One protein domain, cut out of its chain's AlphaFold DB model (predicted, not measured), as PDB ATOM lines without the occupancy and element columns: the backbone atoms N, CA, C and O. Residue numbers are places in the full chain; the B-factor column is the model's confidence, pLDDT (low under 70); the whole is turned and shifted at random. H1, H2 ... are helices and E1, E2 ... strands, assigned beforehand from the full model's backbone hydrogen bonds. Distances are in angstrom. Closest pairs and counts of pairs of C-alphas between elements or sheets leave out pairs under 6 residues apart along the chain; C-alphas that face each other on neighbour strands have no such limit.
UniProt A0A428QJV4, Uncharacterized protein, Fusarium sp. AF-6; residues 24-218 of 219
ATOM      1  N   LEU A  24     -47.707  31.294 -40.497       93.50
ATOM      2  CA  LEU A  24     -48.794  30.319 -40.420       93.50
ATOM      3  C   LEU A  24     -49.376  30.262 -39.001       93.50
ATOM      4  O   LEU A  24     -50.586  30.429 -38.843       93.50
ATOM      5  N   SER A  25     -48.531  30.135 -37.976       95.06
ATOM      6  CA  SER A  25     -48.907  30.245 -36.563       95.06
ATOM      7  C   SER A  25     -49.754  31.481 -36.272       95.06
ATOM      8  O   SER A  25     -50.813  31.389 -35.651       95.06
ATOM      9  N   GLN A  26     -49.308  32.654 -36.730       93.69
ATOM     10  CA  GLN A  26     -50.011  33.914 -36.487       93.69
ATOM     11  C   GLN A  26     -51.403  33.938 -37.126       93.69
ATOM     12  O   GLN A  26     -52.362  34.392 -36.493       93.69
ATOM     13  N   GLU A  27     -51.521  33.462 -38.364       95.56
ATOM     14  CA  GLU A  27     -52.799  33.442 -39.074       95.56
ATOM     15  C   GLU A  27     -53.748  32.375 -38.518       95.56
ATOM     16  O   GLU A  27     -54.939  32.645 -38.367       95.56
ATOM     17  N   LEU A  28     -53.239  31.209 -38.113       97.00
ATOM     18  CA  LEU A  28     -54.031  30.183 -37.426       97.00
ATOM     19  C   LEU A  28     -54.522  30.665 -36.055       97.00
ATOM     20  O   LEU A  28     -55.684  30.440 -35.704       97.00
ATOM     21  N   ARG A  29     -53.697  31.416 -35.312       96.50
ATOM     22  CA  ARG A  29     -54.134  32.102 -34.086       96.50
ATOM     23  C   ARG A  29     -55.289  33.056 -34.383       96.50
ATOM     24  O   ARG A  29     -56.335  32.958 -33.755       96.50
ATOM     25  N   ARG A  30     -55.135  33.956 -35.361       95.44
ATOM     26  CA  ARG A  30     -56.197  34.910 -35.743       95.44
ATOM     27  C   ARG A  30     -57.470  34.196 -36.193       95.44
ATOM     28  O   ARG A  30     -58.572  34.622 -35.859       95.44
ATOM     29  N   PHE A  31     -57.327  33.105 -36.940       96.75
ATOM     30  CA  PHE A  31     -58.451  32.297 -37.389       96.75
ATOM     31  C   PHE A  31     -59.184  31.633 -36.217       96.75
ATOM     32  O   PHE A  31     -60.415  31.676 -36.181       96.75
ATOM     33  N   SER A  32     -58.454  31.075 -35.247       97.38
ATOM     34  CA  SER A  32     -59.059  30.401 -34.090       97.38
ATOM     35  C   SER A  32     -59.826  31.355 -33.162       97.38
ATOM     36  O   SER A  32     -60.732  30.933 -32.451       97.38
ATOM     37  N   GLN A  33     -59.530  32.656 -33.208       96.38
ATOM     38  CA  GLN A  33     -60.185  33.697 -32.402       96.38
ATOM     39  C   GLN A  33     -61.531  34.182 -32.964       96.38
ATOM     40  O   GLN A  33     -62.182  35.032 -32.355       96.38
ATOM     41  N   ARG A  34     -61.953  33.702 -34.140       95.75
ATOM     42  CA  ARG A  34     -63.167  34.198 -34.803       95.75
ATOM     43  C   ARG A  34     -64.422  33.908 -33.984       95.75
ATOM     44  O   ARG A  34     -64.650  32.781 -33.546       95.75
ATOM     45  N   ASP A  35     -65.290  34.912 -33.895       94.25
ATOM     46  CA  ASP A  35     -66.594  34.780 -33.254       94.25
ATOM     47  C   ASP A  35     -67.394  33.608 -33.837       94.25
ATOM     48  O   ASP A  35     -67.612  33.505 -35.047       94.25
ATOM     49  N   GLY A  36     -67.858  32.730 -32.948       94.69
ATOM     50  CA  GLY A  36     -68.682  31.578 -33.298       94.69
ATOM     51  C   GLY A  36     -67.893  30.320 -33.655       94.69
ATOM     52  O   GLY A  36     -68.517  29.266 -33.786       94.69
ATOM     53  N   LEU A  37     -66.559  30.381 -33.753       97.62
ATOM     54  CA  LEU A  37     -65.750  29.169 -33.850       97.62
ATOM     55  C   LEU A  37     -65.792  28.426 -32.508       97.62
ATOM     56  O   LEU A  37     -65.450  28.993 -31.468       97.62
ATOM     57  N   GLN A  38     -66.266  27.182 -32.538       97.00
ATOM     58  CA  GLN A  38     -66.409  26.338 -31.347       97.00
ATOM     59  C   GLN A  38     -65.259  25.351 -31.211       97.00
ATOM     60  O   GLN A  38     -64.767  25.129 -30.111       97.00
ATOM     61  N   GLU A  39     -64.806  24.787 -32.324       97.25
ATOM     62  CA  GLU A  39     -63.781  23.758 -32.319       97.25
ATOM     63  C   GLU A  39     -62.703  24.083 -33.351       97.25
ATOM     64  O   GLU A  39     -63.006  24.519 -34.468       97.25
ATOM     65  N   PHE A  40     -61.447  23.892 -32.963       97.12
ATOM     66  CA  PHE A  40     -60.283  24.114 -33.805       97.12
ATOM     67  C   PHE A  40     -59.291  22.972 -33.601       97.12
ATOM     68  O   PHE A  40     -58.829  22.743 -32.487       97.12
ATOM     69  N   PHE A  41     -58.971  22.279 -34.692       94.81
ATOM     70  CA  PHE A  41     -58.023  21.172 -34.723       94.81
ATOM     71  C   PHE A  41     -57.052  21.410 -35.869       94.81
ATOM     72  O   PHE A  41     -57.478  21.694 -36.995       94.81
ATOM     73  N   VAL A  42     -55.760  21.297 -35.592       93.88
ATOM     74  CA  VAL A  42     -54.725  21.398 -36.615       93.88
ATOM     75  C   VAL A  42     -53.588  20.439 -36.302       93.88
ATOM     76  O   VAL A  42     -53.145  20.353 -35.163       93.88
ATOM     77  N   ASN A  43     -53.118  19.757 -37.337       91.31
ATOM     78  CA  ASN A  43     -51.857  19.036 -37.348       91.31
ATOM     79  C   ASN A  43     -50.917  19.812 -38.283       91.31
ATOM     80  O   ASN A  43     -51.245  19.997 -39.462       91.31
ATOM     81  N   ALA A  44     -49.844  20.387 -37.734       90.31
ATOM     82  CA  ALA A  44     -48.943  21.252 -38.491       90.31
ATOM     83  C   ALA A  44     -47.590  21.493 -37.803       90.31
ATOM     84  O   ALA A  44     -47.446  21.423 -36.582       90.31
ATOM     85  N   SER A  45     -46.608  21.907 -38.607       91.12
ATOM     86  CA  SER A  45     -45.397  22.590 -38.142       91.12
ATOM     87  C   SER A  45     -45.728  24.045 -37.807       91.12
ATOM     88  O   SER A  45     -45.802  24.884 -38.702       91.12
ATOM     89  N   VAL A  46     -45.951  24.331 -36.525       93.44
ATOM     90  CA  VAL A  46     -46.254  25.668 -35.986       93.44
ATOM     91  C   VAL A  46     -45.417  25.932 -34.738       93.44
ATOM     92  O   VAL A  46     -45.005  25.004 -34.048       93.44
ATOM     93  N   ASP A  47     -45.148  27.200 -34.451       93.31
ATOM     94  CA  ASP A  47     -44.517  27.644 -33.202       93.31
ATOM     95  C   ASP A  47     -45.562  28.031 -32.125       93.31
ATOM     96  O   ASP A  47     -46.776  28.023 -32.353       93.31
ATOM     97  N   SER A  48     -45.093  28.415 -30.935       94.25
ATOM     98  CA  SER A  48     -45.929  28.860 -29.805       94.25
ATOM     99  C   SER A  48     -46.813  30.075 -30.123       94.25
ATOM    100  O   SER A  48     -47.814  30.302 -29.430       94.25
ATOM    101  N   ASN A  49     -46.526  30.828 -31.195       94.50
ATOM    102  CA  ASN A  49     -47.337  31.971 -31.599       94.50
ATOM    103  C   ASN A  49     -48.732  31.557 -32.080       94.50
ATOM    104  O   ASN A  49     -49.608  32.421 -32.120       94.50
ATOM    105  N   ILE A  50     -49.008  30.281 -32.371       96.06
ATOM    106  CA  ILE A  50     -50.390  29.829 -32.602       96.06
ATOM    107  C   ILE A  50     -51.287  30.029 -31.363       96.06
ATOM    108  O   ILE A  50     -52.492  30.249 -31.492       96.06
ATOM    109  N   LEU A  51     -50.685  30.036 -30.168       95.62
ATOM    110  CA  LEU A  51     -51.359  30.193 -28.878       95.62
ATOM    111  C   LEU A  51     -51.165  31.593 -28.308       95.62
ATOM    112  O   LEU A  51     -52.131  32.226 -27.900       95.62
ATOM    113  N   TRP A  52     -49.936  32.111 -28.273       93.88
ATOM    114  CA  TRP A  52     -49.669  33.414 -27.664       93.88
ATOM    115  C   TRP A  52     -48.501  34.136 -28.344       93.88
ATOM    116  O   TRP A  52     -47.442  33.538 -28.498       93.88
ATOM    117  N   PRO A  53     -48.649  35.414 -28.738       89.44
ATOM    118  CA  PRO A  53     -47.556  36.187 -29.316       89.44
ATOM    119  C   PRO A  53     -46.478  36.493 -28.269       89.44
ATOM    120  O   PRO A  53     -46.743  37.186 -27.287       89.44
ATOM    121  N   GLU A  54     -45.253  36.013 -28.478       75.50
ATOM    122  CA  GLU A  54     -44.143  36.224 -27.529       75.50
ATOM    123  C   GLU A  54     -43.630  37.663 -27.511       75.50
ATOM    124  O   GLU A  54     -43.294  38.200 -26.459       75.50
ATOM    125  N   SER A  55     -43.631  38.309 -28.673       71.50
ATOM    126  CA  SER A  55     -43.191  39.688 -28.893       71.50
ATOM    127  C   SER A  55     -44.338  40.702 -28.778       71.50
ATOM    128  O   SER A  55     -44.286  41.791 -29.354       71.50
ATOM    129  N   GLN A  56     -45.404  40.366 -28.043       69.69
ATOM    130  CA  GLN A  56     -46.543  41.264 -27.881       69.69
ATOM    131  C   GLN A  56     -46.132  42.559 -27.170       69.69
ATOM    132  O   GLN A  56     -45.641  42.542 -26.043       69.69
ATOM    133  N   HIS A  57     -46.379  43.699 -27.821       70.56
ATOM    134  CA  HIS A  57     -46.185  45.005 -27.198       70.56
ATOM    135  C   HIS A  57     -47.065  45.124 -25.935       70.56
ATOM    136  O   HIS A  57     -48.231  44.725 -25.994       70.56
ATOM    137  N   PRO A  58     -46.578  45.708 -24.821       70.56
ATOM    138  CA  PRO A  58     -47.325  45.780 -23.556       70.56
ATOM    139  C   PRO A  58     -48.699  46.460 -23.645       70.56
ATOM    140  O   PRO A  58     -49.559  46.236 -22.801       70.56
ATOM    141  N   GLU A  59     -48.897  47.307 -24.656       73.12
ATOM    142  CA  GLU A  59     -50.148  48.040 -24.894       73.12
ATOM    143  C   GLU A  59     -51.129  47.306 -25.823       73.12
ATOM    144  O   GLU A  59     -52.260  47.754 -25.999       73.12
ATOM    145  N   SER A  60     -50.714  46.199 -26.444       81.12
ATOM    146  CA  SER A  60     -51.573  45.438 -27.350       81.12
ATOM    147  C   SER A  60     -52.603  44.628 -26.568       81.12
ATOM    148  O   SER A  60     -52.267  43.965 -25.588       81.12
ATOM    149  N   GLU A  61     -53.846  44.603 -27.048       85.44
ATOM    150  CA  GLU A  61     -54.889  43.773 -26.446       85.44
ATOM    151  C   GLU A  61     -54.513  42.283 -26.508       85.44
ATOM    152  O   GLU A  61     -54.081  41.799 -27.562       85.44
ATOM    153  N   PRO A  62     -54.651  41.533 -25.400       89.94
ATOM    154  CA  PRO A  62     -54.322  40.119 -25.388       89.94
ATOM    155  C   PRO A  62     -55.239  39.327 -26.338       89.94
ATOM    156  O   PRO A  62     -56.430  39.632 -26.425       89.94
ATOM    157  N   PRO A  63     -54.721  38.273 -26.995       93.25
ATOM    158  CA  PRO A  63     -55.526  37.241 -27.648       93.25
ATOM    159  C   PRO A  63     -56.729  36.791 -26.809       93.25
ATOM    160  O   PRO A  63     -56.581  36.552 -25.612       93.25
ATOM    161  N   THR A  64     -57.905  36.628 -27.421       96.12
ATOM    162  CA  THR A  64     -59.085  36.062 -26.740       96.12
ATOM    163  C   THR A  64     -59.840  35.074 -27.624       96.12
ATOM    164  O   THR A  64     -59.899  35.243 -28.837       96.12
ATOM    165  N   TRP A  65     -60.439  34.054 -27.002       97.38
ATOM    166  CA  TRP A  65     -61.225  33.010 -27.671       97.38
ATOM    167  C   TRP A  65     -62.611  32.909 -27.019       97.38
ATOM    168  O   TRP A  65     -62.839  32.084 -26.131       97.38
ATOM    169  N   PRO A  66     -63.565  33.763 -27.418       95.69
ATOM    170  CA  PRO A  66     -64.824  33.933 -26.689       95.69
ATOM    171  C   PRO A  66     -65.826  32.778 -26.861       95.69
ATOM    172  O   PRO A  66     -66.773  32.647 -26.072       95.69
ATOM    173  N   SER A  67     -65.683  31.967 -27.911       96.88
ATOM    174  CA  SER A  67     -66.634  30.903 -28.273       96.88
ATOM    175  C   SER A  67     -66.063  29.491 -28.250       96.88
ATOM    176  O   SER A  67     -66.848  28.549 -28.313       96.88
ATOM    177  N   LEU A  68     -64.743  29.352 -28.163       97.00
ATOM    178  CA  LEU A  68     -64.056  28.096 -28.421       97.00
ATOM    179  C   LEU A  68     -64.183  27.145 -27.220       97.00
ATOM    180  O   LEU A  68     -63.859  27.518 -26.092       97.00
ATOM    181  N   SER A  69     -64.683  25.937 -27.473       95.81
ATOM    182  CA  SER A  69     -64.831  24.845 -26.507       95.81
ATOM    183  C   SER A  69     -63.780  23.753 -26.686       95.81
ATOM    184  O   SER A  69     -63.440  23.094 -25.707       95.81
ATOM    185  N   LYS A  70     -63.229  23.569 -27.893       95.50
ATOM    186  CA  LYS A  70     -62.141  22.612 -28.144       95.50
ATOM    187  C   LYS A  70     -61.025  23.221 -28.981       95.50
ATOM    188  O   LYS A  70     -61.288  23.708 -30.079       95.50
ATOM    189  N   PHE A  71     -59.795  23.158 -28.481       96.19
ATOM    190  CA  PHE A  71     -58.593  23.585 -29.196       96.19
ATOM    191  C   PHE A  71     -57.580  22.446 -29.171       96.19
ATOM    192  O   PHE A  71     -57.136  22.051 -28.098       96.19
ATOM    193  N   HIS A  72     -57.169  21.948 -30.330       94.19
ATOM    194  CA  HIS A  72     -56.110  20.951 -30.425       94.19
ATOM    195  C   HIS A  72     -55.072  21.359 -31.469       94.19
ATOM    196  O   HIS A  72     -55.402  21.598 -32.632       94.19
ATOM    197  N   VAL A  73     -53.819  21.432 -31.033       93.69
ATOM    198  CA  VAL A  73     -52.648  21.494 -31.905       93.69
ATOM    199  C   VAL A  73     -51.879  20.194 -31.762       93.69
ATOM    200  O   VAL A  73     -51.370  19.883 -30.688       93.69
ATOM    201  N   GLU A  74     -51.775  19.466 -32.859       90.81
ATOM    202  CA  GLU A  74     -50.827  18.378 -33.001       90.81
ATOM    203  C   GLU A  74     -49.593  18.909 -33.739       90.81
ATOM    204  O   GLU A  74     -49.661  19.348 -34.889       90.81
ATOM    205  N   LEU A  75     -48.474  18.964 -33.025       89.69
ATOM    206  CA  LEU A  75     -47.213  19.497 -33.508       89.69
ATOM    207  C   LEU A  75     -46.457  18.424 -34.287       89.69
ATOM    208  O   LEU A  75     -46.215  17.330 -33.772       89.69
ATOM    209  N   ASN A  76     -46.013  18.783 -35.487       87.38
ATOM    210  CA  ASN A  76     -45.064  17.974 -36.250       87.38
ATOM    211  C   ASN A  76     -43.669  18.014 -35.616       87.38
ATOM    212  O   ASN A  76     -43.328  18.964 -34.913       87.38
ATOM    213  N   ALA A  77     -42.821  17.044 -35.961       81.81
ATOM    214  CA  ALA A  77     -41.469  16.893 -35.414       81.81
ATOM    215  C   ALA A  77     -40.549  18.120 -35.568       81.81
ATOM    216  O   ALA A  77     -39.566  18.248 -34.835       81.81
ATOM    217  N   VAL A  78     -40.856  19.025 -36.500       86.56
ATOM    218  CA  VAL A  78     -40.032  20.191 -36.836       86.56
ATOM    219  C   VAL A  78     -40.855  21.466 -36.747       86.56
ATOM    220  O   VAL A  78     -41.925  21.582 -37.357       86.56
ATOM    221  N   LEU A  79     -40.314  22.444 -36.022       90.38
ATOM    222  CA  LEU A  79     -40.851  23.794 -35.916       90.38
ATOM    223  C   LEU A  79     -40.555  24.615 -37.181       90.38
ATOM    224  O   LEU A  79     -39.595  24.338 -37.897       90.38
ATOM    225  N   PRO A  80     -41.299  25.703 -37.441       91.62
ATOM    226  CA  PRO A  80     -41.000  26.610 -38.551       91.62
ATOM    227  C   PRO A  80     -39.563  27.167 -38.553       91.62
ATOM    228  O   PRO A  80     -39.026  27.485 -39.615       91.62
ATOM    229  N   SER A  81     -38.915  27.261 -37.384       90.00
ATOM    230  CA  SER A  81     -37.506  27.662 -37.247       90.00
ATOM    231  C   SER A  81     -36.510  26.632 -37.795       90.00
ATOM    232  O   SER A  81     -35.325  26.937 -37.913       90.00
ATOM    233  N   GLY A  82     -36.971  25.425 -38.132       87.50
ATOM    234  CA  GLY A  82     -36.134  24.280 -38.480       87.50
ATOM    235  C   GLY A  82     -35.690  23.460 -37.269       87.50
ATOM    236  O   GLY A  82     -35.164  22.362 -37.430       87.50
ATOM    237  N   GLU A  83     -35.921  23.956 -36.051       86.88
ATOM    238  CA  GLU A  83     -35.607  23.235 -34.819       86.88
ATOM    239  C   GLU A  83     -36.513  22.012 -34.657       86.88
ATOM    240  O   GLU A  83     -37.696  22.034 -35.001       86.88
ATOM    241  N   TRP A  84     -35.955  20.935 -34.114       84.75
ATOM    242  CA  TRP A  84     -36.720  19.733 -33.814       84.75
ATOM    243  C   TRP A  84     -37.357  19.821 -32.435       84.75
ATOM    244  O   TRP A  84     -36.737  20.275 -31.470       84.75
ATOM    245  N   ILE A  85     -38.584  19.317 -32.329       82.94
ATOM    246  CA  ILE A  85     -39.278  19.173 -31.046       82.94
ATOM    247  C   ILE A  85     -38.581  18.130 -30.170       82.94
ATOM    248  O   ILE A  85     -38.534  18.285 -28.948       82.94
ATOM    249  N   ARG A  86     -37.997  17.102 -30.795       79.19
ATOM    250  CA  ARG A  86     -37.157  16.100 -30.134       79.19
ATOM    251  C   ARG A  86     -35.683  16.337 -30.429       79.19
ATOM    252  O   ARG A  86     -35.309  16.727 -31.529       79.19
ATOM    253  N   MET A  87     -34.841  16.049 -29.451       76.69
ATOM    254  CA  MET A  87     -33.390  16.056 -29.577       76.69
ATOM    255  C   MET A  87     -32.832  14.681 -29.232       76.69
ATOM    256  O   MET A  87     -33.487  13.885 -28.563       76.69
ATOM    257  N   ARG A  88     -31.607  14.398 -29.682       72.19
ATOM    258  CA  ARG A  88     -30.891  13.203 -29.236       72.19
ATOM    259  C   ARG A  88     -30.737  13.256 -27.716       72.19
ATOM    260  O   ARG A  88     -30.315  14.288 -27.190       72.19
ATOM    261  N   ASP A  89     -31.068  12.160 -27.049       73.81
ATOM    262  CA  ASP A  89     -30.819  11.993 -25.627       73.81
ATOM    263  C   ASP A  89     -29.297  12.014 -25.394       73.81
ATOM    264  O   ASP A  89     -28.580  11.180 -25.961       73.81
ATOM    265  N   PRO A  90     -28.771  12.991 -24.633       69.06
ATOM    266  CA  PRO A  90     -27.344  13.064 -24.341       69.06
ATOM    267  C   PRO A  90     -26.834  11.861 -23.536       69.06
ATOM    268  O   PRO A  90     -25.633  11.594 -23.575       69.06
ATOM    269  N   GLU A  91     -27.721  11.150 -22.836       71.38
ATOM    270  CA  GLU A  91     -27.396   9.979 -22.018       71.38
ATOM    271  C   GLU A  91     -27.571   8.655 -22.779       71.38
ATOM    272  O   GLU A  91     -27.207   7.598 -22.261       71.38
ATOM    273  N   ALA A  92     -28.094   8.683 -24.011       67.94
ATOM    274  CA  ALA A  92     -28.213   7.476 -24.816       67.94
ATOM    275  C   ALA A  92     -26.827   6.949 -25.203       67.94
ATOM    276  O   ALA A  92     -26.016   7.656 -25.815       67.94
ATOM    277  N   GLU A  93     -26.569   5.678 -24.883       63.22
ATOM    278  CA  GLU A  93     -25.376   4.988 -25.364       63.22
ATOM    279  C   GLU A  93     -25.348   5.033 -26.903       63.22
ATOM    280  O   GLU A  93     -26.384   4.967 -27.570       63.22
ATOM    281  N   GLU A  94     -24.158   5.191 -27.491       58.78
ATOM    282  CA  GLU A  94     -23.988   5.022 -28.934       58.78
ATOM    283  C   GLU A  94     -24.256   3.556 -29.277       58.78
ATOM    284  O   GLU A  94     -23.333   2.744 -29.313       58.78
ATOM    285  N   ASP A  95     -25.518   3.206 -29.519       50.62
ATOM    286  CA  ASP A  95     -25.839   1.895 -30.056       50.62
ATOM    287  C   ASP A  95     -25.111   1.757 -31.398       50.62
ATOM    288  O   ASP A  95     -25.317   2.535 -32.340       50.62
ATOM    289  N   GLU A  96     -24.233   0.753 -31.493       42.41
ATOM    290  CA  GLU A  96     -23.723   0.285 -32.773       42.41
ATOM    291  C   GLU A  96     -24.941  -0.174 -33.575       42.41
ATOM    292  O   GLU A  96     -25.445  -1.279 -33.393       42.41
ATOM    293  N   PHE A  97     -25.456   0.707 -34.435       44.97
ATOM    294  CA  PHE A  97     -26.578   0.423 -35.317       44.97
ATOM    295  C   PHE A  97     -26.257  -0.823 -36.155       44.97
ATOM    296  O   PHE A  97     -25.633  -0.752 -37.218       44.97
ATOM    297  N   HIS A  98     -26.677  -1.993 -35.676       42.41
ATOM    298  CA  HIS A  98     -26.636  -3.245 -36.413       42.41
ATOM    299  C   HIS A  98     -27.798  -3.204 -37.403       42.41
ATOM    300  O   HIS A  98     -28.873  -3.746 -37.157       42.41
ATOM    301  N   GLY A  99     -27.586  -2.453 -38.487       43.12
ATOM    302  CA  GLY A  99     -28.578  -2.099 -39.494       43.12
ATOM    303  C   GLY A  99     -29.215  -3.305 -40.166       43.12
ATOM    304  O   GLY A  99     -28.789  -3.718 -41.238       43.12
ATOM    305  N   ASN A 100     -30.251  -3.843 -39.531       39.31
ATOM    306  CA  ASN A 100     -31.041  -4.940 -40.068       39.31
ATOM    307  C   ASN A 100     -32.551  -4.699 -39.922       39.31
ATOM    308  O   ASN A 100     -33.330  -5.649 -39.935       39.31
ATOM    309  N   PHE A 101     -32.963  -3.437 -39.773       45.59
ATOM    310  CA  PHE A 101     -34.344  -3.048 -40.030       45.59
ATOM    311  C   PHE A 101     -34.432  -2.640 -41.501       45.59
ATOM    312  O   PHE A 101     -33.708  -1.750 -41.943       45.59
ATOM    313  N   ASP A 102     -35.242  -3.363 -42.267       44.47
ATOM    314  CA  ASP A 102     -35.405  -3.162 -43.705       44.47
ATOM    315  C   ASP A 102     -36.292  -1.921 -43.916       44.47
ATOM    316  O   ASP A 102     -37.520  -1.988 -43.885       44.47
ATOM    317  N   TRP A 103     -35.655  -0.749 -43.989       52.25
ATOM    318  CA  TRP A 103     -36.306   0.567 -44.080       52.25
ATOM    319  C   TRP A 103     -36.757   0.935 -45.507       52.25
ATOM    320  O   TRP A 103     -37.311   2.014 -45.704       52.25
ATOM    321  N   ASP A 104     -36.541   0.062 -46.496       49.09
ATOM    322  CA  ASP A 104     -36.745   0.366 -47.923       49.09
ATOM    323  C   ASP A 104     -38.195   0.167 -48.429       49.09
ATOM    324  O   ASP A 104     -38.485   0.497 -49.578       49.09
ATOM    325  N   ASP A 105     -39.136  -0.306 -47.600       49.03
ATOM    326  CA  ASP A 105     -40.474  -0.732 -48.067       49.03
ATOM    327  C   ASP A 105     -41.641   0.254 -47.820       49.03
ATOM    328  O   ASP A 105     -42.800  -0.075 -48.088       49.03
ATOM    329  N   ALA A 106     -41.389   1.489 -47.370       46.69
ATOM    330  CA  ALA A 106     -42.447   2.496 -47.194       46.69
ATOM    331  C   ALA A 106     -42.242   3.720 -48.112       46.69
ATOM    332  O   ALA A 106     -41.526   4.652 -47.750       46.69
ATOM    333  N   PRO A 107     -42.887   3.774 -49.296       43.16
ATOM    334  CA  PRO A 107     -42.806   4.916 -50.194       43.16
ATOM    335  C   PRO A 107     -43.794   5.991 -49.731       43.16
ATOM    336  O   PRO A 107     -44.873   6.142 -50.307       43.16
ATOM    337  N   TYR A 108     -43.451   6.740 -48.688       45.62
ATOM    338  CA  TYR A 108     -44.223   7.917 -48.297       45.62
ATOM    339  C   TYR A 108     -43.310   9.132 -48.222       45.62
ATOM    340  O   TYR A 108     -42.137   9.030 -47.882       45.62
ATOM    341  N   ASN A 109     -43.852  10.279 -48.622       44.56
ATOM    342  CA  ASN A 109     -43.199  11.575 -48.529       44.56
ATOM    343  C   ASN A 109     -42.923  11.867 -47.043       44.56
ATOM    344  O   ASN A 109     -43.807  12.390 -46.371       44.56
ATOM    345  N   GLU A 110     -41.763  11.462 -46.524       54.06
ATOM    346  CA  GLU A 110     -41.400  11.661 -45.117       54.06
ATOM    347  C   GLU A 110     -41.384  13.164 -44.812       54.06
ATOM    348  O   GLU A 110     -40.705  13.938 -45.501       54.06
ATOM    349  N   ILE A 111     -42.157  13.595 -43.809       55.91
ATOM    350  CA  ILE A 111     -42.030  14.958 -43.294       55.91
ATOM    351  C   ILE A 111     -40.641  15.026 -42.641       55.91
ATOM    352  O   ILE A 111     -40.311  14.149 -41.836       55.91
ATOM    353  N   PRO A 112     -39.792  16.019 -42.980       56.00
ATOM    354  CA  PRO A 112     -38.492  16.167 -42.334       56.00
ATOM    355  C   PRO A 112     -38.645  16.097 -40.811       56.00
ATOM    356  O   PRO A 112     -39.549  16.731 -40.277       56.00
ATOM    357  N   GLY A 113     -37.799  15.321 -40.129       53.25
ATOM    358  CA  GLY A 113     -37.840  15.128 -38.671       53.25
ATOM    359  C   GLY A 113     -38.651  13.923 -38.171       53.25
ATOM    360  O   GLY A 113     -38.357  13.430 -37.084       53.25
ATOM    361  N   GLU A 114     -39.578  13.363 -38.959       57.72
ATOM    362  CA  GLU A 114     -40.312  12.131 -38.582       57.72
ATOM    363  C   GLU A 114     -39.404  10.888 -38.524       57.72
ATOM    364  O   GLU A 114     -39.706   9.891 -37.874       57.72
ATOM    365  N   GLU A 115     -38.229  10.947 -39.148       52.75
ATOM    366  CA  GLU A 115     -37.173   9.936 -39.028       52.75
ATOM    367  C   GLU A 115     -36.644   9.733 -37.593       52.75
ATOM    368  O   GLU A 115     -36.101   8.667 -37.297       52.75
ATOM    369  N   TYR A 116     -36.822  10.719 -36.703       50.88
ATOM    370  CA  TYR A 116     -36.452  10.633 -35.282       50.88
ATOM    371  C   TYR A 116     -37.556  10.034 -34.412       50.88
ATOM    372  O   TYR A 116     -37.263   9.521 -33.336       50.88
ATOM    373  N   GLU A 117     -38.805   9.995 -34.889       49.44
ATOM    374  CA  GLU A 117     -39.862   9.208 -34.233       49.44
ATOM    375  C   GLU A 117     -39.511   7.712 -34.215       49.44
ATOM    376  O   GLU A 117     -39.971   6.966 -33.356       49.44
ATOM    377  N   LYS A 118     -38.632   7.289 -35.132       51.06
ATOM    378  CA  LYS A 118     -38.207   5.903 -35.343       51.06
ATOM    379  C   LYS A 118     -36.974   5.500 -34.519       51.06
ATOM    380  O   LYS A 118     -36.527   4.358 -34.649       51.06
ATOM    381  N   ARG A 119     -36.400   6.400 -33.704       53.50
ATOM    382  CA  ARG A 119     -35.243   6.094 -32.847       53.50
ATOM    383  C   ARG A 119     -35.594   6.150 -31.361       53.50
ATOM    384  O   ARG A 119     -36.204   7.101 -30.883       53.50
ATOM    385  N   PHE A 120     -35.156   5.127 -30.631       54.78
ATOM    386  CA  PHE A 120     -35.342   4.997 -29.183       54.78
ATOM    387  C   PHE A 120     -34.380   5.879 -28.356       54.78
ATOM    388  O   PHE A 120     -34.452   5.856 -27.136       54.78
ATOM    389  N   ASP A 121     -33.499   6.657 -28.997       66.31
ATOM    390  CA  ASP A 121     -32.446   7.480 -28.375       66.31
ATOM    391  C   ASP A 121     -32.783   8.985 -28.340       66.31
ATOM    392  O   ASP A 121     -31.885   9.825 -28.321       66.31
ATOM    393  N   CYS A 122     -34.064   9.354 -28.416       69.44
ATOM    394  CA  CYS A 122     -34.498  10.747 -28.540       69.44
ATOM    395  C   CYS A 122     -35.405  11.177 -27.379       69.44
ATOM    396  O   CYS A 122     -36.353  10.477 -27.033       69.44
ATOM    397  N   THR A 123     -35.188  12.385 -26.870       76.06
ATOM    398  CA  THR A 123     -35.947  13.042 -25.792       76.06
ATOM    399  C   THR A 123     -36.619  14.323 -26.303       76.06
ATOM    400  O   THR A 123     -36.252  14.822 -27.371       76.06
ATOM    401  N   TYR A 124     -37.615  14.873 -25.603       78.12
ATOM    402  CA  TYR A 124     -38.151  16.196 -25.952       78.12
ATOM    403  C   TYR A 124     -37.139  17.311 -25.654       78.12
ATOM    404  O   TYR A 124     -36.305  17.216 -24.756       78.12
ATOM    405  N   ASN A 125     -37.226  18.408 -26.405       84.19
ATOM    406  CA  ASN A 125     -36.452  19.606 -26.118       84.19
ATOM    407  C   ASN A 125     -37.137  20.411 -24.988       84.19
ATOM    408  O   ASN A 125     -38.227  20.955 -25.210       84.19
ATOM    409  N   PRO A 126     -36.513  20.555 -23.801       84.69
ATOM    410  CA  PRO A 126     -37.137  21.221 -22.657       84.69
ATOM    411  C   PRO A 126     -37.441  22.699 -22.912       84.69
ATOM    412  O   PRO A 126     -38.419  23.222 -22.382       84.69
ATOM    413  N   ILE A 127     -36.672  23.365 -23.781       88.69
ATOM    414  CA  ILE A 127     -36.934  24.759 -24.165       88.69
ATOM    415  C   ILE A 127     -38.273  24.859 -24.901       88.69
ATOM    416  O   ILE A 127     -39.052  25.777 -24.648       88.69
ATOM    417  N   HIS A 128     -38.557  23.925 -25.811       89.50
ATOM    418  CA  HIS A 128     -39.815  23.926 -26.555       89.50
ATOM    419  C   HIS A 128     -40.991  23.526 -25.664       89.50
ATOM    420  O   HIS A 128     -42.031  24.182 -25.734       89.50
ATOM    421  N   PHE A 129     -40.813  22.544 -24.776       89.94
ATOM    422  CA  PHE A 129     -41.833  22.194 -23.788       89.94
ATOM    423  C   PHE A 129     -42.235  23.401 -22.934       89.94
ATOM    424  O   PHE A 129     -43.414  23.750 -22.902       89.94
ATOM    425  N   GLU A 130     -41.265  24.092 -22.327       92.50
ATOM    426  CA  GLU A 130     -41.517  25.282 -21.504       92.50
ATOM    427  C   GLU A 130     -42.281  26.358 -22.292       92.50
ATOM    428  O   GLU A 130     -43.295  26.901 -21.841       92.50
ATOM    429  N   ARG A 131     -41.824  26.619 -23.522       93.44
ATOM    430  CA  ARG A 131     -42.402  27.622 -24.420       93.44
ATOM    431  C   ARG A 131     -43.869  27.334 -24.735       93.44
ATOM    432  O   ARG A 131     -44.714  28.224 -24.608       93.44
ATOM    433  N   PHE A 132     -44.185  26.100 -25.127       94.56
ATOM    434  CA  PHE A 132     -45.558  25.701 -25.430       94.56
ATOM    435  C   PHE A 132     -46.420  25.631 -24.173       94.56
ATOM    436  O   PHE A 132     -47.546  26.124 -24.197       94.56
ATOM    437  N   ALA A 133     -45.910  25.099 -23.063       95.06
ATOM    438  CA  ALA A 133     -46.654  25.006 -21.812       95.06
ATOM    439  C   ALA A 133     -47.075  26.383 -21.279       95.06
ATOM    440  O   ALA A 133     -48.239  26.576 -20.913       95.06
ATOM    441  N   LEU A 134     -46.171  27.366 -21.317       96.25
ATOM    442  CA  LEU A 134     -46.469  28.734 -20.904       96.25
ATOM    443  C   LEU A 134     -47.434  29.437 -21.871       96.25
ATOM    444  O   LEU A 134     -48.386  30.092 -21.433       96.25
ATOM    445  N   ALA A 135     -47.227  29.299 -23.185       96.56
ATOM    446  CA  ALA A 135     -48.126  29.873 -24.188       96.56
ATOM    447  C   ALA A 135     -49.545  29.290 -24.082       96.56
ATOM    448  O   ALA A 135     -50.527  30.031 -24.171       96.56
ATOM    449  N   THR A 136     -49.649  27.986 -23.811       97.12
ATOM    450  CA  THR A 136     -50.917  27.277 -23.588       97.12
ATOM    451  C   THR A 136     -51.634  27.820 -22.354       97.12
ATOM    452  O   THR A 136     -52.811  28.163 -22.451       97.12
ATOM    453  N   ALA A 137     -50.933  28.002 -21.227       97.75
ATOM    454  CA  ALA A 137     -51.516  28.592 -20.017       97.75
ATOM    455  C   ALA A 137     -52.058  30.010 -20.272       97.75
ATOM    456  O   ALA A 137     -53.195  30.343 -19.919       97.75
ATOM    457  N   ARG A 138     -51.265  30.855 -20.948       96.69
ATOM    458  CA  ARG A 138     -51.677  32.224 -21.299       96.69
ATOM    459  C   ARG A 138     -52.928  32.221 -22.173       96.69
ATOM    460  O   ARG A 138     -53.866  32.966 -21.885       96.69
ATOM    461  N   ALA A 139     -52.978  31.352 -23.180       97.38
ATOM    462  CA  ALA A 139     -54.140  31.203 -24.047       97.38
ATOM    463  C   ALA A 139     -55.377  30.708 -23.270       97.38
ATOM    464  O   ALA A 139     -56.437  31.331 -23.349       97.38
ATOM    465  N   ALA A 140     -55.225  29.676 -22.432       97.62
ATOM    466  CA  ALA A 140     -56.293  29.104 -21.608       97.62
ATOM    467  C   ALA A 140     -56.941  30.130 -20.662       97.62
ATOM    468  O   ALA A 140     -58.162  30.120 -20.469       97.62
ATOM    469  N   SER A 141     -56.154  31.080 -20.137       97.12
ATOM    470  CA  SER A 141     -56.656  32.192 -19.309       97.12
ATOM    471  C   SER A 141     -57.631  33.123 -20.051       97.12
ATOM    472  O   SER A 141     -58.352  33.910 -19.432       97.12
ATOM    473  N   LYS A 142     -57.654  33.049 -21.389       97.25
ATOM    474  CA  LYS A 142     -58.485  33.858 -22.293       97.25
ATOM    475  C   LYS A 142     -59.505  33.026 -23.081       97.25
ATOM    476  O   LYS A 142     -60.074  33.530 -24.053       97.25
ATOM    477  N   MET A 143     -59.765  31.790 -22.653       97.44
ATOM    478  CA  MET A 143     -60.722  30.868 -23.274       97.44
ATOM    479  C   MET A 143     -61.865  30.503 -22.305       97.44
ATOM    480  O   MET A 143     -61.934  29.368 -21.845       97.44
ATOM    481  N   PRO A 144     -62.802  31.411 -21.977       96.12
ATOM    482  CA  PRO A 144     -63.794  31.207 -20.908       96.12
ATOM    483  C   PRO A 144     -64.785  30.048 -21.122       96.12
ATOM    484  O   PRO A 144     -65.559  29.737 -20.221       96.12
ATOM    485  N   LYS A 145     -64.829  29.451 -22.316       96.25
ATOM    486  CA  LYS A 145     -65.724  28.332 -22.655       96.25
ATOM    487  C   LYS A 145     -64.978  27.038 -22.969       96.25
ATOM    488  O   LYS A 145     -65.623  26.092 -23.413       96.25
ATOM    489  N   ILE A 146     -63.659  27.008 -22.769       96.19
ATOM    490  CA  ILE A 146     -62.847  25.843 -23.106       96.19
ATOM    491  C   ILE A 146     -63.292  24.637 -22.289       96.19
ATOM    492  O   ILE A 146     -63.505  24.734 -21.082       96.19
ATOM    493  N   GLU A 147     -63.440  23.510 -22.966       94.50
ATOM    494  CA  GLU A 147     -63.744  22.205 -22.387       94.50
ATOM    495  C   GLU A 147     -62.552  21.264 -22.526       94.50
ATOM    496  O   GLU A 147     -62.286  20.506 -21.597       94.50
ATOM    497  N   GLY A 148     -61.821  21.363 -23.642       92.50
ATOM    498  CA  GLY A 148     -60.560  20.666 -23.886       92.50
ATOM    499  C   GLY A 148     -59.584  21.533 -24.685       92.50
ATOM    500  O   GLY A 148     -59.931  22.052 -25.747       92.50
ATOM    501  N   LEU A 149     -58.370  21.697 -24.174       95.19
ATOM    502  CA  LEU A 149     -57.245  22.355 -24.837       95.19
ATOM    503  C   LEU A 149     -56.067  21.391 -24.834       95.19
ATOM    504  O   LEU A 149     -55.649  20.983 -23.760       95.19
ATOM    505  N   TYR A 150     -55.538  21.057 -26.005       92.38
ATOM    506  CA  TYR A 150     -54.466  20.079 -26.171       92.38
ATOM    507  C   TYR A 150     -53.390  20.628 -27.103       92.38
ATOM    508  O   TYR A 150     -53.686  21.131 -28.189       92.38
ATOM    509  N   VAL A 151     -52.138  20.520 -26.682       93.38
ATOM    510  CA  VAL A 151     -50.959  20.829 -27.490       93.38
ATOM    511  C   VAL A 151     -50.017  19.652 -27.334       93.38
ATOM    512  O   VAL A 151     -49.435  19.472 -26.268       93.38
ATOM    513  N   THR A 152     -49.918  18.817 -28.361       88.12
ATOM    514  CA  THR A 152     -49.252  17.508 -28.282       88.12
ATOM    515  C   THR A 152     -48.333  17.305 -29.473       88.12
ATOM    516  O   THR A 152     -48.655  17.742 -30.570       88.12
ATOM    517  N   HIS A 153     -47.211  16.616 -29.296       84.62
ATOM    518  CA  HIS A 153     -46.400  16.139 -30.417       84.62
ATOM    519  C   HIS A 153     -47.043  14.916 -31.094       84.62
ATOM    520  O   HIS A 153     -47.549  14.031 -30.397       84.62
ATOM    521  N   HIS A 154     -47.000  14.868 -32.431       67.62
ATOM    522  CA  HIS A 154     -47.549  13.785 -33.254       67.62
ATOM    523  C   HIS A 154     -46.972  12.399 -32.880       67.62
ATOM    524  O   HIS A 154     -45.874  12.261 -32.335       67.62
ATOM    525  N   SER A 155     -47.789  11.378 -33.140       53.28
ATOM    526  CA  SER A 155     -47.548   9.928 -33.059       53.28
ATOM    527  C   SER A 155     -47.218   9.265 -31.714       53.28
ATOM    528  O   SER A 155     -47.492   8.070 -31.608       53.28
ATOM    529  N   MET A 156     -46.720   9.949 -30.671       53.34
ATOM    530  CA  MET A 156     -46.307   9.252 -29.426       53.34
ATOM    531  C   MET A 156     -46.367  10.064 -28.119       53.34
ATOM    532  O   MET A 156     -45.667   9.715 -27.174       53.34
ATOM    533  N   SER A 157     -47.145  11.152 -28.031       56.78
ATOM    534  CA  SER A 157     -47.295  11.956 -26.794       56.78
ATOM    535  C   SER A 157     -45.965  12.298 -26.093       56.78
ATOM    536  O   SER A 157     -45.936  12.548 -24.897       56.78
ATOM    537  N   ALA A 158     -44.845  12.329 -26.826       64.44
ATOM    538  CA  ALA A 158     -43.499  12.457 -26.256       64.44
ATOM    539  C   ALA A 158     -43.275  13.814 -25.572       64.44
ATOM    540  O   ALA A 158     -42.340  13.985 -24.799       64.44
ATOM    541  N   MET A 159     -44.135  14.779 -25.898       83.06
ATOM    542  CA  MET A 159     -44.248  16.086 -25.281       83.06
ATOM    543  C   MET A 159     -45.695  16.556 -25.449       83.06
ATOM    544  O   MET A 159     -46.223  16.542 -26.567       83.06
ATOM    545  N   GLY A 160     -46.334  17.010 -24.376       88.62
ATOM    546  CA  GLY A 160     -47.670  17.572 -24.483       88.62
ATOM    547  C   GLY A 160     -48.167  18.281 -23.237       88.62
ATOM    548  O   GLY A 160     -47.687  18.061 -22.127       88.62
ATOM    549  N   VAL A 161     -49.159  19.138 -23.450       92.38
ATOM    550  CA  VAL A 161     -49.976  19.738 -22.400       92.38
ATOM    551  C   VAL A 161     -51.426  19.564 -22.790       92.38
ATOM    552  O   VAL A 161     -51.807  19.888 -23.920       92.38
ATOM    553  N   GLY A 162     -52.250  19.126 -21.852       91.75
ATOM    554  CA  GLY A 162     -53.681  19.217 -22.034       91.75
ATOM    555  C   GLY A 162     -54.420  19.679 -20.796       91.75
ATOM    556  O   GLY A 162     -54.013  19.499 -19.649       91.75
ATOM    557  N   PHE A 163     -55.541  20.323 -21.052       93.38
ATOM    558  CA  PHE A 163     -56.334  20.990 -20.048       93.38
ATOM    559  C   PHE A 163     -57.804  20.736 -20.324       93.38
ATOM    560  O   PHE A 163     -58.295  20.999 -21.423       93.38
ATOM    561  N   VAL A 164     -58.501  20.207 -19.326       90.81
ATOM    562  CA  VAL A 164     -59.885  19.758 -19.447       90.81
ATOM    563  C   VAL A 164     -60.709  20.358 -18.321       90.81
ATOM    564  O   VAL A 164     -60.319  20.299 -17.156       90.81
ATOM    565  N   THR A 165     -61.874  20.914 -18.660       87.12
ATOM    566  CA  THR A 165     -62.768  21.554 -17.676       87.12
ATOM    567  C   THR A 165     -64.085  20.811 -17.455       87.12
ATOM    568  O   THR A 165     -64.826  21.099 -16.513       87.12
ATOM    569  N   LYS A 166     -64.399  19.822 -18.303       79.06
ATOM    570  CA  LYS A 166     -65.622  19.010 -18.214       79.06
ATOM    571  C   LYS A 166     -65.325  17.525 -18.342       79.06
ATOM    572  O   LYS A 166     -64.300  17.120 -18.856       79.06
ATOM    573  N   HIS A 167     -66.269  16.703 -17.883       67.50
ATOM    574  CA  HIS A 167     -66.183  15.239 -17.941       67.50
ATOM    575  C   HIS A 167     -65.032  14.614 -17.127       67.50
ATOM    576  O   HIS A 167     -64.726  13.445 -17.321       67.50
ATOM    577  N   LEU A 168     -64.517  15.333 -16.120       63.69
ATOM    578  CA  LEU A 168     -63.437  14.925 -15.203       63.69
ATOM    579  C   LEU A 168     -63.771  13.753 -14.257       63.69
ATOM    580  O   LEU A 168     -63.157  13.631 -13.202       63.69
ATOM    581  N   LYS A 169     -64.767  12.904 -14.552       55.09
ATOM    582  CA  LYS A 169     -65.247  11.891 -13.589       55.09
ATOM    583  C   LYS A 169     -64.139  10.946 -13.099       55.09
ATOM    584  O   LYS A 169     -64.296  10.396 -12.014       55.09
ATOM    585  N   GLU A 170     -63.050  10.814 -13.858       56.16
ATOM    586  CA  GLU A 170     -61.838  10.060 -13.507       56.16
ATOM    587  C   GLU A 170     -60.550  10.764 -13.999       56.16
ATOM    588  O   GLU A 170     -59.511  10.123 -14.115       56.16
ATOM    589  N   SER A 171     -60.606  12.063 -14.326       63.88
ATOM    590  CA  SER A 171     -59.547  12.752 -15.088       63.88
ATOM    591  C   SER A 171     -58.932  13.921 -14.320       63.88
ATOM    592  O   SER A 171     -59.597  14.595 -13.532       63.88
ATOM    593  N   TYR A 172     -57.660  14.188 -14.597       81.56
ATOM    594  CA  TYR A 172     -56.944  15.376 -14.139       81.56
ATOM    595  C   TYR A 172     -57.383  16.598 -14.949       81.56
ATOM    596  O   TYR A 172     -57.683  16.482 -16.137       81.56
ATOM    597  N   CYS A 173     -57.455  17.775 -14.317       89.31
ATOM    598  CA  CYS A 173     -57.829  18.991 -15.046       89.31
ATOM    599  C   CYS A 173     -56.680  19.498 -15.917       89.31
ATOM    600  O   CYS A 173     -56.921  20.176 -16.910       89.31
ATOM    601  N   LEU A 174     -55.444  19.168 -15.543       92.44
ATOM    602  CA  LEU A 174     -54.224  19.503 -16.258       92.44
ATOM    603  C   LEU A 174     -53.343  18.262 -16.318       92.44
ATOM    604  O   LEU A 174     -53.141  17.600 -15.299       92.44
ATOM    605  N   GLU A 175     -52.790  17.968 -17.482       90.69
ATOM    606  CA  GLU A 175     -51.757  16.952 -17.602       90.69
ATOM    607  C   GLU A 175     -50.613  17.438 -18.494       90.69
ATOM    608  O   GLU A 175     -50.804  18.146 -19.487       90.69
ATOM    609  N   PHE A 176     -49.405  17.094 -18.057       91.25
ATOM    610  CA  PHE A 176     -48.166  17.288 -18.788       91.25
ATOM    611  C   PHE A 176     -47.638  15.916 -19.178       91.25
ATOM    612  O   PHE A 176     -47.469  15.047 -18.319       91.25
ATOM    613  N   THR A 177     -47.342  15.741 -20.459       86.62
ATOM    614  CA  THR A 177     -46.736  14.515 -20.971       86.62
ATOM    615  C   THR A 177     -45.329  14.805 -21.463       86.62
ATOM    616  O   THR A 177     -45.100  15.815 -22.131       86.62
ATOM    617  N   GLY A 178     -44.389  13.929 -21.127       80.69
ATOM    618  CA  GLY A 178     -43.001  14.036 -21.549       80.69
ATOM    619  C   GLY A 178     -42.250  12.731 -21.335       80.69
ATOM    620  O   GLY A 178     -42.510  12.031 -20.357       80.69
ATOM    621  N   ASP A 179     -41.308  12.422 -22.224       76.06
ATOM    622  CA  ASP A 179     -40.276  11.409 -21.975       76.06
ATOM    623  C   ASP A 179     -38.879  12.033 -22.180       76.06
ATOM    624  O   ASP A 179     -38.539  12.382 -23.321       76.06
ATOM    625  N   PRO A 180     -38.098  12.273 -21.102       75.19
ATOM    626  CA  PRO A 180     -38.309  11.853 -19.713       75.19
ATOM    627  C   PRO A 180     -39.452  12.610 -19.026       75.19
ATOM    628  O   PRO A 180     -40.034  13.536 -19.577       75.19
ATOM    629  N   HIS A 181     -39.769  12.239 -17.789       80.44
ATOM    630  CA  HIS A 181     -40.842  12.884 -17.036       80.44
ATOM    631  C   HIS A 181     -40.729  14.427 -17.061       80.44
ATOM    632  O   HIS A 181     -39.646  14.960 -16.800       80.44
ATOM    633  N   PRO A 182     -41.808  15.159 -17.393       82.69
ATOM    634  CA  PRO A 182     -41.745  16.609 -17.500       82.69
ATOM    635  C   PRO A 182     -41.568  17.265 -16.127       82.69
ATOM    636  O   PRO A 182     -42.291  16.953 -15.181       82.69
ATOM    637  N   GLU A 183     -40.657  18.236 -16.042       87.19
ATOM    638  CA  GLU A 183     -40.427  19.075 -14.856       87.19
ATOM    639  C   GLU A 183     -40.664  20.559 -15.208       87.19
ATOM    640  O   GLU A 183     -39.700  21.293 -15.436       87.19
ATOM    641  N   PRO A 184     -41.927  21.028 -15.306       91.38
ATOM    642  CA  PRO A 184     -42.195  22.421 -15.644       91.38
ATOM    643  C   PRO A 184     -41.679  23.378 -14.571       91.38
ATOM    644  O   PRO A 184     -41.803  23.120 -13.369       91.38
ATOM    645  N   SER A 185     -41.178  24.528 -15.006       95.12
ATOM    646  CA  SER A 185     -40.752  25.608 -14.123       95.12
ATOM    647  C   SER A 185     -41.872  26.126 -13.207       95.12
ATOM    648  O   SER A 185     -43.068  26.030 -13.502       95.12
ATOM    649  N   GLU A 186     -41.486  26.760 -12.095       96.19
ATOM    650  CA  GLU A 186     -42.442  27.413 -11.186       96.19
ATOM    651  C   GLU A 186     -43.290  28.481 -11.892       96.19
ATOM    652  O   GLU A 186     -44.458  28.646 -11.553       96.19
ATOM    653  N   GLU A 187     -42.751  29.161 -12.915       96.38
ATOM    654  CA  GLU A 187     -43.513  30.127 -13.718       96.38
ATOM    655  C   GLU A 187     -44.697  29.454 -14.426       96.38
ATOM    656  O   GLU A 187     -45.819  29.966 -14.386       96.38
ATOM    657  N   ILE A 188     -44.470  28.291 -15.044       96.62
ATOM    658  CA  ILE A 188     -45.527  27.514 -15.700       96.62
ATOM    659  C   ILE A 188     -46.548  27.046 -14.670       96.62
ATOM    660  O   ILE A 188     -47.755  27.178 -14.889       96.62
ATOM    661  N   MET A 189     -46.078  26.529 -13.537       97.38
ATOM    662  CA  MET A 189     -46.952  26.024 -12.484       97.38
ATOM    663  C   MET A 189     -47.826  27.134 -11.883       97.38
ATOM    664  O   MET A 189     -49.026  26.929 -11.695       97.38
ATOM    665  N   ASP A 190     -47.277  28.328 -11.649       97.88
ATOM    666  CA  ASP A 190     -48.032  29.509 -11.210       97.88
ATOM    667  C   ASP A 190     -49.042  29.983 -12.261       97.88
ATOM    668  O   ASP A 190     -50.192  30.294 -11.926       97.88
ATOM    669  N   ALA A 191     -48.644  30.006 -13.536       97.81
ATOM    670  CA  ALA A 191     -49.536  30.376 -14.629       97.81
ATOM    671  C   ALA A 191     -50.737  29.422 -14.713       97.81
ATOM    672  O   ALA A 191     -51.878  29.875 -14.825       97.81
ATOM    673  N   TRP A 192     -50.503  28.115 -14.598       98.06
ATOM    674  CA  TRP A 192     -51.569  27.118 -14.633       98.06
ATOM    675  C   TRP A 192     -52.450  27.123 -13.390       98.06
ATOM    676  O   TRP A 192     -53.660  26.953 -13.530       98.06
ATOM    677  N   ARG A 193     -51.897  27.365 -12.193       97.69
ATOM    678  CA  ARG A 193     -52.707  27.551 -10.975       97.69
ATOM    679  C   ARG A 193     -53.743  28.657 -11.173       97.69
ATOM    680  O   ARG A 193     -54.926  28.443 -10.931       97.69
ATOM    681  N   ASN A 194     -53.315  29.792 -11.726       97.62
ATOM    682  CA  ASN A 194     -54.214  30.897 -12.061       97.62
ATOM    683  C   ASN A 194     -55.286  30.481 -13.086       97.62
ATOM    684  O   ASN A 194     -56.460  30.786 -12.909       97.62
ATOM    685  N   VAL A 195     -54.915  29.745 -14.139       97.88
ATOM    686  CA  VAL A 195     -55.888  29.231 -15.120       97.88
ATOM    687  C   VAL A 195     -56.935  28.340 -14.445       97.88
ATOM    688  O   VAL A 195     -58.129  28.548 -14.647       97.88
ATOM    689  N   VAL A 196     -56.512  27.380 -13.625       96.12
ATOM    690  CA  VAL A 196     -57.418  26.480 -12.894       96.12
ATOM    691  C   VAL A 196     -58.387  27.272 -12.007       96.12
ATOM    692  O   VAL A 196     -59.597  27.036 -12.071       96.12
ATOM    693  N   ASP A 197     -57.882  28.265 -11.270       96.38
ATOM    694  CA  ASP A 197     -58.696  29.151 -10.432       96.38
ATOM    695  C   ASP A 197     -59.702  29.973 -11.260       96.38
ATOM    696  O   ASP A 197     -60.875  30.079 -10.892       96.38
ATOM    697  N   LEU A 198     -59.279  30.525 -12.406       96.50
ATOM    698  CA  LEU A 198     -60.138  31.290 -13.325       96.50
ATOM    699  C   LEU A 198     -61.297  30.454 -13.879       96.50
ATOM    700  O   LEU A 198     -62.384  30.984 -14.112       96.50
ATOM    701  N   HIS A 199     -61.064  29.158 -14.077       95.00
ATOM    702  CA  HIS A 199     -62.075  28.197 -14.518       95.00
ATOM    703  C   HIS A 199     -62.898  27.613 -13.360       95.00
ATOM    704  O   HIS A 199     -63.804  26.814 -13.595       95.00
ATOM    705  N   GLY A 200     -62.638  28.037 -12.117       93.94
ATOM    706  CA  GLY A 200     -63.378  27.611 -10.928       93.94
ATOM    707  C   GLY A 200     -63.184  26.133 -10.591       93.94
ATOM    708  O   GLY A 200     -64.111  25.496 -10.087       93.94
ATOM    709  N   MET A 201     -62.012  25.585 -10.911       91.38
ATOM    710  CA  MET A 201     -61.681  24.175 -10.724       91.38
ATOM    711  C   MET A 201     -60.772  23.960  -9.516       91.38
ATOM    712  O   MET A 201     -60.145  24.886  -9.012       91.38
ATOM    713  N   GLU A 202     -60.698  22.719  -9.046       91.44
ATOM    714  CA  GLU A 202     -59.706  22.312  -8.054       91.44
ATOM    715  C   GLU A 202     -58.389  21.970  -8.755       91.44
ATOM    716  O   GLU A 202     -58.388  21.344  -9.817       91.44
ATOM    717  N   TRP A 203     -57.268  22.371  -8.158       93.25
ATOM    718  CA  TRP A 203     -55.942  22.034  -8.661       93.25
ATOM    719  C   TRP A 203     -55.710  20.521  -8.628       93.25
ATOM    720  O   TRP A 203     -55.465  19.945  -7.568       93.25
ATOM    721  N   ASN A 204     -55.766  19.892  -9.803       89.94
ATOM    722  CA  ASN A 204     -55.523  18.468  -9.981       89.94
ATOM    723  C   ASN A 204     -54.685  18.222 -11.242       89.94
ATOM    724  O   ASN A 204     -55.209  18.220 -12.359       89.94
ATOM    725  N   VAL A 205     -53.379  18.041 -11.044       90.81
ATOM    726  CA  VAL A 205     -52.385  17.901 -12.112       90.81
ATOM    727  C   VAL A 205     -51.829  16.483 -12.163       90.81
ATOM    728  O   VAL A 205     -51.571  15.879 -11.121       90.81
ATOM    729  N   HIS A 206     -51.601  15.978 -13.372       88.94
ATOM    730  CA  HIS A 206     -50.878  14.735 -13.607       88.94
ATOM    731  C   HIS A 206     -49.684  14.961 -14.522       88.94
ATOM    732  O   HIS A 206     -49.712  15.763 -15.448       88.94
ATOM    733  N   PHE A 207     -48.614  14.248 -14.215       87.50
ATOM    734  CA  PHE A 207     -47.414  14.181 -15.019       87.50
ATOM    735  C   PHE A 207     -47.255  12.733 -15.447       87.50
ATOM    736  O   PHE A 207     -47.314  11.836 -14.597       87.50
ATOM    737  N   THR A 208     -47.092  12.507 -16.741       81.00
ATOM    738  CA  THR A 208     -47.071  11.163 -17.309       81.00
ATOM    739  C   THR A 208     -46.017  11.042 -18.400       81.00
ATOM    740  O   THR A 208     -45.622  12.043 -19.007       81.00
ATOM    741  N   ASP A 209     -45.532   9.823 -18.607       73.06
ATOM    742  CA  ASP A 209     -44.734   9.486 -19.778       73.06
ATOM    743  C   ASP A 209     -45.656   9.120 -20.953       73.06
ATOM    744  O   ASP A 209     -46.860   8.906 -20.786       73.06
ATOM    745  N   GLY A 210     -45.120   9.129 -22.175       60.34
ATOM    746  CA  GLY A 210     -45.913   9.036 -23.409       60.34
ATOM    747  C   GLY A 210     -46.859   7.827 -23.509       60.34
ATOM    748  O   GLY A 210     -47.785   7.859 -24.318       60.34
ATOM    749  N   SER A 211     -46.672   6.781 -22.694       55.03
ATOM    750  CA  SER A 211     -47.518   5.578 -22.668       55.03
ATOM    751  C   SER A 211     -48.859   5.735 -21.942       55.03
ATOM    752  O   SER A 211     -49.787   4.989 -22.256       55.03
ATOM    753  N   ASP A 212     -48.973   6.685 -21.011       54.91
ATOM    754  CA  ASP A 212     -50.082   6.754 -20.045       54.91
ATOM    755  C   ASP A 212     -50.914   8.057 -20.164       54.91
ATOM    756  O   ASP A 212     -51.725   8.364 -19.290       54.91
ATOM    757  N   ALA A 213     -50.747   8.836 -21.244       57.94
ATOM    758  CA  ALA A 213     -51.462  10.105 -21.445       57.94
ATOM    759  C   ALA A 213     -52.975   9.920 -21.688       57.94
ATOM    760  O   ALA A 213     -53.415   9.174 -22.571       57.94
ATOM    761  N   TYR A 214     -53.805  10.651 -20.942       52.59
ATOM    762  CA  TYR A 214     -55.261  10.481 -20.927       52.59
ATOM    763  C   TYR A 214     -55.946  10.971 -22.216       52.59
ATOM    764  O   TYR A 214     -57.044  10.524 -22.565       52.59
ATOM    765  N   TYR A 215     -55.304  11.870 -22.967       56.44
ATOM    766  CA  TYR A 215     -55.885  12.478 -24.174       56.44
ATOM    767  C   TYR A 215     -56.138  11.495 -25.318       56.44
ATOM    768  O   TYR A 215     -56.926  11.800 -26.212       56.44
ATOM    769  N   HIS A 216     -55.566  10.289 -25.258       48.78
ATOM    770  CA  HIS A 216     -55.864   9.211 -26.203       48.78
ATOM    771  C   HIS A 216     -57.333   8.752 -26.174       48.78
ATOM    772  O   HIS A 216     -57.783   8.104 -27.119       48.78
ATOM    773  N   TYR A 217     -58.094   9.096 -25.127       44.00
ATOM    774  CA  TYR A 217     -59.468   8.619 -24.921       44.00
ATOM    775  C   TYR A 217     -60.542   9.719 -24.951       44.00
ATOM    776  O   TYR A 217     -61.723   9.413 -24.780       44.00
ATOM    777  N   ALA A 218     -60.155  10.986 -25.142       44.88
ATOM    778  CA  ALA A 218     -61.057  12.143 -25.066       44.88
ATOM    779  C   ALA A 218     -61.365  12.811 -26.425       44.88
ATOM    780  O   ALA A 218     -62.145  13.770 -26.461       44.88
TER     781      ALA A 218
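What this domain is: This is residues 24 to 218 of the 219 residues of an uncharacterized protein of Fusarium sp. AF-6 (UniProt A0A428QJV4). One slab-like sheet of six strands has three helices, H1, H2 and H3, over one face, making two layers, while a small hairpin of E3 and E4 sits beyond one end of the strands. From that hairpin a long loop swings away, and its residues 96 to 110 stick out free of the body. The printed part has 195 residues with four named helices and eight named strands, in the order H1 E1 E2 E3 E4 H2 E5 E6 E7 H3 E8 H4; the large sheet runs E1 E2 E5 E6 E7 E8 and is mixed. The class is mixed, helices and strands, with under half of the residues in named elements. The whole is compact by its radius of gyration of the C-alphas, 17.5 A, yet elongated in outline, 54 by 34 by 30 A.

Where its parts are: Begin in the large sheet and find C-alpha 39 at (-63.781, 23.758, -32.319), where E1, residues 39 to 44, starts its 16.3 A. In the same sheet look for E2, residues 70 to 75, 16.2 A; E5, residues 148 to 153, 16.2 A; E6, residues 159 to 164, 17.1 A; E7, residues 174 to 178, 13.6 A; and E8, residues 205 to 208, 10.0 A. Then find C-alpha 126 at (-37.137, 21.221, -22.657); from there H2 runs 20.7 A to residue 140. H3 is residues 186 to 198, 18.2 A, and H1 is residues 24 to 32, 12.1 A. The short elements are E3, 86 to 88, E4, 122 to 124, and H4, 214 to 217, ending at C-alpha 217 (-59.468, 8.619, -24.921).

How they stand to each other: E1 and E2 are parallel, with N 42 and O 72 at 3.0 A, and E2 and E5 are parallel, with N 73 and O 150 at 2.9 A. E5, E6 and E7 form a meander, each strand the antiparallel neighbour of the one before, through two hairpins: look at N 151 and O 161, 2.9 A, and N 162 and O 175, 2.9 A. E7, H3 and E8 form a strand-helix-strand unit, two parallel neighbour strands with a helix between, its crossover right-handed; N 208 and O 176 are 3.0 A apart. H2 is over E5 and E6 at a height over the sheet of 9.5 A, along the strands; its closest C-alphas to E6 are those of Ala 133 and Val 161, 6.3 A. H2 and H3 touch at a shallow tilt of 20 degrees, the same way, closest at the C-alphas of Leu 134 and Ile 188, 5.4 A. H1, on the same face as H2, is over E1, its closest C-alphas those of Ser 32 and Phe 40, 6.4 A. H4 only grazes the sheet with residues 214 to 215. In the hairpin E3 and E4, N 87 and O 123 are 2.8 A apart; E4's closest C-alphas to E6 are those of Tyr 124 and Met 159, 6.1 A. In H1, H2 and H3 every O i to N i+4 pair is within hydrogen-bond range; H4 is too short for such a pair.

The domain as a whole: The two C-alphas farthest apart are those of Glu 59 and Asn 100, 58.3 A. The printed part has no cut; the long links are E1 to E2, where residues 55 to 61 stand free, and E3 to E4. Expect pLDDT under 70 in 52 residues, among them 92 to 122 and 210 to 218.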